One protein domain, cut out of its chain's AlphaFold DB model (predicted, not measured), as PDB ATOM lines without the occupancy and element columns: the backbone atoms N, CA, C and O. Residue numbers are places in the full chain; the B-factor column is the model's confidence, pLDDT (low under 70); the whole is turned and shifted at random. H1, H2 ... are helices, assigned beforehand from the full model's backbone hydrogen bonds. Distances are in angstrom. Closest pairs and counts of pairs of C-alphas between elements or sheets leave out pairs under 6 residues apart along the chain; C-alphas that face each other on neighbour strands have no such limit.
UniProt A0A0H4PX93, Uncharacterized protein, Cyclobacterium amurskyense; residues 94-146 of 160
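This is residues 94 to 146 of the 160 residues of an uncharacterized protein of Cyclobacterium amurskyense (UniProt A0A0H4PX93). This is a long, loose winding chain with little regular structure: residues 94 to 120 run as a stretch without named elements, looping once where residues 104 to 105 pair with 111 to 112, and lead to a short helix, H1, from which the chain folds back to a longer helix, H2. The printed part has 53 residues with two named helices, H1 then H2, and no named strand. The named elements hold 14 residues, under half, and the class is all helix. It is loose, with a radius of gyration of the C-alphas of 12.9 A, and elongated, spanning 39 by 21 by 14 A.

The printed part begins at C-alpha 94, at (12.603, -13.938, -15.517). H1 is residues 121 to 124, 5.3 A long from first to last C-alpha, beginning at (-21.864, -14.549, -10.980). H2 is residues 135 to 144, 14.3 A long, ending at (-7.971, -7.313, -14.797).

Residues 104 to 105 pair with 111 to 112, antiparallel. H1 and H2 are only just apart, their closest C-alphas 8.4 A from each other. In H2 every O i to N i+4 pair is within hydrogen-bond range; H1 is too short for such a pair, and its one O i to N i+3 pair is within range.

The C-alphas of Pro 97 and Thr 125, the two farthest apart, are 39.2 A from each other. The printed part has no cut. The link from H1 to H2, 10 residues, is short, and residues 130 to 135, of which 135 belongs to H2, stand free. Mean pLDDT of the printed part is 87.3, and no printed residue is under 70.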
ATOM      1  N   ASP A  94      11.130 -13.961 -15.467       83.00
ATOM      2  CA  ASP A  94      12.603 -13.938 -15.517       83.00
ATOM      3  C   ASP A  94      13.262 -15.238 -15.018       83.00
ATOM      4  O   ASP A  94      14.431 -15.498 -15.304       83.00
ATOM      5  N   GLU A  95      12.537 -16.051 -14.249       82.81
ATOM      6  CA  GLU A  95      13.011 -17.336 -13.724       82.81
ATOM      7  C   GLU A  95      12.658 -18.506 -14.659       82.81
ATOM      8  O   GLU A  95      13.109 -19.632 -14.437       82.81
ATOM      9  N   ILE A  96      11.862 -18.257 -15.705       82.38
ATOM     10  CA  ILE A  96      11.396 -19.268 -16.654       82.38
ATOM     11  C   ILE A  96      12.267 -19.212 -17.919       82.38
ATOM     12  O   ILE A  96      12.434 -18.145 -18.513       82.38
ATOM     13  N   PRO A  97      12.812 -20.349 -18.395       85.94
ATOM     14  CA  PRO A  97      13.494 -20.401 -19.684       85.94
ATOM     15  C   PRO A  97      12.573 -19.903 -20.813       85.94
ATOM     16  O   PRO A  97      11.417 -20.321 -20.854       85.94
ATOM     17  N   PRO A  98      13.047 -19.100 -21.788       88.12
ATOM     18  CA  PRO A  98      12.191 -18.567 -22.856       88.12
ATOM     19  C   PRO A  98      11.390 -19.620 -23.638       88.12
ATOM     20  O   PRO A  98      10.310 -19.328 -24.138       88.12
ATOM     21  N   SER A  99      11.898 -20.852 -23.724       90.12
ATOM     22  CA  SER A  99      11.227 -21.996 -24.356       90.12
ATOM     23  C   SER A  99      10.038 -22.555 -23.568       90.12
ATOM     24  O   SER A  99       9.268 -23.343 -24.110       90.12
ATOM     25  N   GLU A 100       9.904 -22.191 -22.296       86.56
ATOM     26  CA  GLU A 100       8.902 -22.711 -21.359       86.56
ATOM     27  C   GLU A 100       7.890 -21.644 -20.918       86.56
ATOM     28  O   GLU A 100       6.980 -21.949 -20.146       86.56
ATOM     29  N   ILE A 101       8.022 -20.406 -21.409       86.38
ATOM     30  CA  ILE A 101       7.082 -19.324 -21.108       86.38
ATOM     31  C   ILE A 101       5.745 -19.635 -21.791       86.38
ATOM     32  O   ILE A 101       5.608 -19.567 -23.013       86.38
ATOM     33  N   ASN A 102       4.752 -19.984 -20.979       85.25
ATOM     34  CA  ASN A 102       3.370 -20.209 -21.377       85.25
ATOM     35  C   ASN A 102       2.424 -19.731 -20.263       85.25
ATOM     36  O   ASN A 102       2.857 -19.511 -19.135       85.25
ATOM     37  N   GLY A 103       1.142 -19.549 -20.591       85.69
ATOM     38  CA  GLY A 103       0.125 -19.111 -19.633       85.69
ATOM     39  C   GLY A 103      -0.067 -17.594 -19.566       85.69
ATOM     40  O   GLY A 103       0.247 -16.867 -20.509       85.69
ATOM     41  N   PHE A 104      -0.648 -17.132 -18.457       85.81
ATOM     42  CA  PHE A 104      -0.939 -15.722 -18.190       85.81
ATOM     43  C   PHE A 104       0.007 -15.197 -17.118       85.81
ATOM     44  O   PHE A 104       0.282 -15.897 -16.147       85.81
ATOM     45  N   PHE A 105       0.452 -13.954 -17.265       87.75
ATOM     46  CA  PHE A 105       1.327 -13.283 -16.309       87.75
ATOM     47  C   PHE A 105       0.703 -11.947 -15.913       87.75
ATOM     48  O   PHE A 105       0.020 -11.324 -16.731       87.75
ATOM     49  N   ASP A 106       0.891 -11.535 -14.660       83.06
ATOM     50  CA  ASP A 106       0.522 -10.190 -14.222       83.06
ATOM     51  C   ASP A 106       1.536  -9.136 -14.699       83.06
ATOM     52  O   ASP A 106       2.557  -9.444 -15.319       83.06
ATOM     53  N   ASP A 107       1.214  -7.868 -14.455       81.06
ATOM     54  CA  ASP A 107       2.058  -6.712 -14.768       81.06
ATOM     55  C   ASP A 107       3.386  -6.714 -13.995       81.06
ATOM     56  O   ASP A 107       4.384  -6.177 -14.476       81.06
ATOM     57  N   ASP A 108       3.396  -7.363 -12.830       80.69
ATOM     58  CA  ASP A 108       4.571  -7.626 -12.003       80.69
ATOM     59  C   ASP A 108       5.402  -8.832 -12.514       80.69
ATOM     60  O   ASP A 108       6.431  -9.139 -11.914       80.69
ATOM     61  N   GLY A 109       4.997  -9.511 -13.599       85.00
ATOM     62  CA  GLY A 109       5.742 -10.607 -14.231       85.00
ATOM     63  C   GLY A 109       5.542 -11.991 -13.602       85.00
ATOM     64  O   GLY A 109       6.261 -12.930 -13.951       85.00
ATOM     65  N   TYR A 110       4.585 -12.160 -12.690       85.69
ATOM     66  CA  TYR A 110       4.280 -13.442 -12.053       85.69
ATOM     67  C   TYR A 110       3.186 -14.209 -12.789       85.69
ATOM     68  O   TYR A 110       2.156 -13.663 -13.177       85.69
ATOM     69  N   GLU A 111       3.386 -15.517 -12.918       86.75
ATOM     70  CA  GLU A 111       2.421 -16.431 -13.518       86.75
ATOM     71  C   GLU A 111       1.112 -16.475 -12.714       86.75
ATOM     72  O   GLU A 111       1.098 -16.649 -11.491       86.75
ATOM     73  N   ILE A 112      -0.009 -16.361 -13.418       84.19
ATOM     74  CA  ILE A 112      -1.360 -16.419 -12.873       84.19
ATOM     75  C   ILE A 112      -1.932 -17.810 -13.135       84.19
ATOM     76  O   ILE A 112      -2.117 -18.219 -14.280       84.19
ATOM     77  N   SER A 113      -2.295 -18.516 -12.063       81.75
ATOM     78  CA  SER A 113      -3.062 -19.757 -12.175       81.75
ATOM     79  C   SER A 113      -4.510 -19.438 -12.542       81.75
ATOM     80  O   SER A 113      -5.245 -18.837 -11.753       81.75
ATOM     81  N   THR A 114      -4.926 -19.845 -13.741       76.06
ATOM     82  CA  THR A 114      -6.281 -19.595 -14.249       76.06
ATOM     83  C   THR A 114      -7.364 -20.304 -13.449       76.06
ATOM     84  O   THR A 114      -8.469 -19.783 -13.326       76.06
ATOM     85  N   ASP A 115      -7.033 -21.443 -12.843       75.69
ATOM     86  CA  ASP A 115      -7.964 -22.247 -12.043       75.69
ATOM     87  C   ASP A 115      -8.363 -21.560 -10.730       75.69
ATOM     88  O   ASP A 115      -9.400 -21.866 -10.145       75.69
ATOM     89  N   LEU A 116      -7.548 -20.608 -10.262       78.56
ATOM     90  CA  LEU A 116      -7.813 -19.831  -9.050       78.56
ATOM     91  C   LEU A 116      -8.597 -18.542  -9.327       78.56
ATOM     92  O   LEU A 116      -8.957 -17.828  -8.388       78.56
ATOM     93  N   ILE A 117      -8.870 -18.224 -10.596       78.50
ATOM     94  CA  ILE A 117      -9.667 -17.056 -10.961       78.50
ATOM     95  C   ILE A 117     -11.118 -17.334 -10.577       78.50
ATOM     96  O   ILE A 117     -11.798 -18.165 -11.183       78.50
ATOM     97  N   GLN A 118     -11.622 -16.603  -9.584       81.69
ATOM     98  CA  GLN A 118     -13.033 -16.683  -9.229       81.69
ATOM     99  C   GLN A 118     -13.883 -16.269 -10.430       81.69
ATOM    100  O   GLN A 118     -13.694 -15.194 -10.997       81.69
ATOM    101  N   LYS A 119     -14.828 -17.130 -10.819       88.50
ATOM    102  CA  LYS A 119     -15.783 -16.843 -11.890       88.50
ATOM    103  C   LYS A 119     -16.910 -15.970 -11.313       88.50
ATOM    104  O   LYS A 119     -17.684 -16.474 -10.498       88.50
ATOM    105  N   PRO A 120     -17.032 -14.689 -11.714       91.19
ATOM    106  CA  PRO A 120     -18.094 -13.815 -11.223       91.19
ATOM    107  C   PRO A 120     -19.473 -14.374 -11.576       91.19
ATOM    108  O   PRO A 120     -19.636 -15.009 -12.621       91.19
ATOM    109  N   SER A 121     -20.484 -14.088 -10.753       90.88
ATOM    110  CA  SER A 121     -21.864 -14.549 -10.980       90.88
ATOM    111  C   SER A 121     -22.393 -14.165 -12.366       90.88
ATOM    112  O   SER A 121     -23.001 -14.995 -13.038       90.88
ATOM    113  N   LEU A 122     -22.063 -12.957 -12.840       92.62
ATOM    114  CA  LEU A 122     -22.403 -12.473 -14.182       92.62
ATOM    115  C   LEU A 122     -21.845 -13.369 -15.302       92.62
ATOM    116  O   LEU A 122     -22.467 -13.525 -16.349       92.62
ATOM    117  N   CYS A 123     -20.675 -13.989 -15.111       92.88
ATOM    118  CA  CYS A 123     -20.129 -14.909 -16.106       92.88
ATOM    119  C   CYS A 123     -20.940 -16.203 -16.198       92.88
ATOM    120  O   CYS A 123     -21.084 -16.730 -17.294       92.88
ATOM    121  N   ILE A 124     -21.484 -16.695 -15.081       91.81
ATOM    122  CA  ILE A 124     -22.222 -17.968 -15.026       91.81
ATOM    123  C   ILE A 124     -23.496 -17.899 -15.882       91.81
ATOM    124  O   ILE A 124     -23.857 -18.878 -16.533       91.81
ATOM    125  N   THR A 125     -24.145 -16.736 -15.938       93.75
ATOM    126  CA  THR A 125     -25.361 -16.507 -16.737       93.75
ATOM    127  C   THR A 125     -25.072 -16.113 -18.188       93.75
ATOM    128  O   THR A 125     -26.000 -15.885 -18.961       93.75
ATOM    129  N   CYS A 126     -23.801 -16.026 -18.589       95.38
ATOM    130  CA  CYS A 126     -23.419 -15.606 -19.932       95.38
ATOM    131  C   CYS A 126     -23.518 -16.761 -20.947       95.38
ATOM    132  O   CYS A 126     -23.126 -17.904 -20.681       95.38
ATOM    133  N   VAL A 127     -23.966 -16.467 -22.169       94.81
ATOM    134  CA  VAL A 127     -23.963 -17.424 -23.292       94.81
ATOM    135  C   VAL A 127     -22.544 -17.895 -23.642       94.81
ATOM    136  O   VAL A 127     -22.356 -19.029 -24.066       94.81
ATOM    137  N   HIS A 128     -21.534 -17.054 -23.400       93.25
ATOM    138  CA  HIS A 128     -20.130 -17.336 -23.707       93.25
ATOM    139  C   HIS A 128     -19.403 -18.134 -22.614       93.25
ATOM    140  O   HIS A 128     -18.252 -18.506 -22.808       93.25
ATOM    141  N   ASN A 129     -20.055 -18.424 -21.480       90.69
ATOM    142  CA  ASN A 129     -19.417 -19.024 -20.301       90.69
ATOM    143  C   ASN A 129     -18.665 -20.335 -20.568       90.69
ATOM    144  O   ASN A 129     -17.660 -20.599 -19.908       90.69
ATOM    145  N   ASP A 130     -19.194 -21.132 -21.496       89.50
ATOM    146  CA  ASP A 130     -18.714 -22.475 -21.823       89.50
ATOM    147  C   ASP A 130     -18.089 -22.523 -23.230       89.50
ATOM    148  O   ASP A 130     -17.869 -23.607 -23.762       89.50
ATOM    149  N   ASN A 131     -17.844 -21.366 -23.865       91.69
ATOM    150  CA  ASN A 131     -17.229 -21.298 -25.189       91.69
ATOM    151  C   ASN A 131     -15.691 -21.278 -25.068       91.69
ATOM    152  O   ASN A 131     -15.148 -20.251 -24.653       91.69
ATOM    153  N   PRO A 132     -14.972 -22.329 -25.509       89.69
ATOM    154  CA  PRO A 132     -13.510 -22.375 -25.426       89.69
ATOM    155  C   PRO A 132     -12.821 -21.263 -26.229       89.69
ATOM    156  O   PRO A 132     -11.730 -20.826 -25.880       89.69
ATOM    157  N   GLN A 133     -13.460 -20.763 -27.294       91.25
ATOM    158  CA  GLN A 133     -12.899 -19.682 -28.115       91.25
ATOM    159  C   GLN A 133     -12.875 -18.333 -27.381       91.25
ATOM    160  O   GLN A 133     -12.064 -17.472 -27.706       91.25
ATOM    161  N   GLU A 134     -13.745 -18.155 -26.386       91.44
ATOM    162  CA  GLU A 134     -13.866 -16.925 -25.591       91.44
ATOM    163  C   GLU A 134     -13.151 -17.040 -24.241       91.44
ATOM    164  O   GLU A 134     -13.063 -16.063 -23.498       91.44
ATOM    165  N   GLU A 135     -12.640 -18.225 -23.898       88.81
ATOM    166  CA  GLU A 135     -12.087 -18.524 -22.577       88.81
ATOM    167  C   GLU A 135     -10.908 -17.613 -22.228       88.81
ATOM    168  O   GLU A 135     -10.867 -17.047 -21.136       88.81
ATOM    169  N   ILE A 136     -10.000 -17.394 -23.185       89.06
ATOM    170  CA  ILE A 136      -8.841 -16.511 -23.015       89.06
ATOM    171  C   ILE A 136      -9.299 -15.082 -22.704       89.06
ATOM    172  O   ILE A 136      -8.874 -14.504 -21.706       89.06
ATOM    173  N   LEU A 137     -10.203 -14.520 -23.512       90.50
ATOM    174  CA  LEU A 137     -10.696 -13.149 -23.335       90.50
ATOM    175  C   LEU A 137     -11.499 -12.993 -22.036       90.50
ATOM    176  O   LEU A 137     -11.359 -11.995 -21.323       90.50
ATOM    177  N   CYS A 138     -12.298 -14.001 -21.685       91.44
ATOM    178  CA  CYS A 138     -13.033 -14.039 -20.426       91.44
ATOM    179  C   CYS A 138     -12.085 -14.061 -19.223       91.44
ATOM    180  O   CYS A 138     -12.307 -13.325 -18.263       91.44
ATOM    181  N   ASN A 139     -11.035 -14.884 -19.264       89.81
ATOM    182  CA  ASN A 139     -10.058 -14.981 -18.183       89.81
ATOM    183  C   ASN A 139      -9.272 -13.676 -18.028       89.81
ATOM    184  O   ASN A 139      -9.180 -13.181 -16.909       89.81
ATOM    185  N   LEU A 140      -8.819 -13.059 -19.126       88.56
ATOM    186  CA  LEU A 140      -8.174 -11.740 -19.093       88.56
ATOM    187  C   LEU A 140      -9.066 -10.685 -18.426       88.56
ATOM    188  O   LEU A 140      -8.624  -9.986 -17.518       88.56
ATOM    189  N   THR A 141     -10.345 -10.630 -18.807       91.25
ATOM    190  CA  THR A 141     -11.308  -9.681 -18.224       91.25
ATOM    191  C   THR A 141     -11.503  -9.899 -16.719       91.25
ATOM    192  O   THR A 141     -11.626  -8.939 -15.963       91.25
ATOM    193  N   ARG A 142     -11.543 -11.159 -16.262       90.81
ATOM    194  CA  ARG A 142     -11.676 -11.494 -14.832       90.81
ATOM    195  C   ARG A 142     -10.420 -11.140 -14.039       90.81
ATOM    196  O   ARG A 142     -10.542 -10.663 -12.918       90.81
ATOM    197  N   ILE A 143      -9.239 -11.377 -14.610       88.06
ATOM    198  CA  ILE A 143      -7.950 -11.070 -13.976       88.06
ATOM    199  C   ILE A 143      -7.796  -9.564 -13.772       88.06
ATOM    200  O   ILE A 143      -7.450  -9.140 -12.671       88.06
ATOM    201  N   ASP A 144      -8.078  -8.778 -14.811       87.12
ATOM    202  CA  ASP A 144      -7.971  -7.313 -14.797       87.12
ATOM    203  C   ASP A 144      -8.803  -6.685 -13.665       87.12
ATOM    204  O   ASP A 144      -8.381  -5.748 -12.994       87.12
ATOM    205  N   GLN A 145      -9.962  -7.281 -13.381       89.31
ATOM    206  CA  GLN A 145     -10.917  -6.783 -12.393       89.31
ATOM    207  C   GLN A 145     -10.909  -7.566 -11.071       89.31
ATOM    208  O   GLN A 145     -11.833  -7.412 -10.273       89.31
ATOM    209  N   LYS A 146      -9.888  -8.393 -10.797       83.44
ATOM    210  CA  LYS A 146      -9.851  -9.272  -9.606       83.44
ATOM    211  C   LYS A 146      -9.957  -8.518  -8.270       83.44
ATOM    212  O   LYS A 146     -10.525  -9.043  -7.319       83.44
TER     213      LYS A 146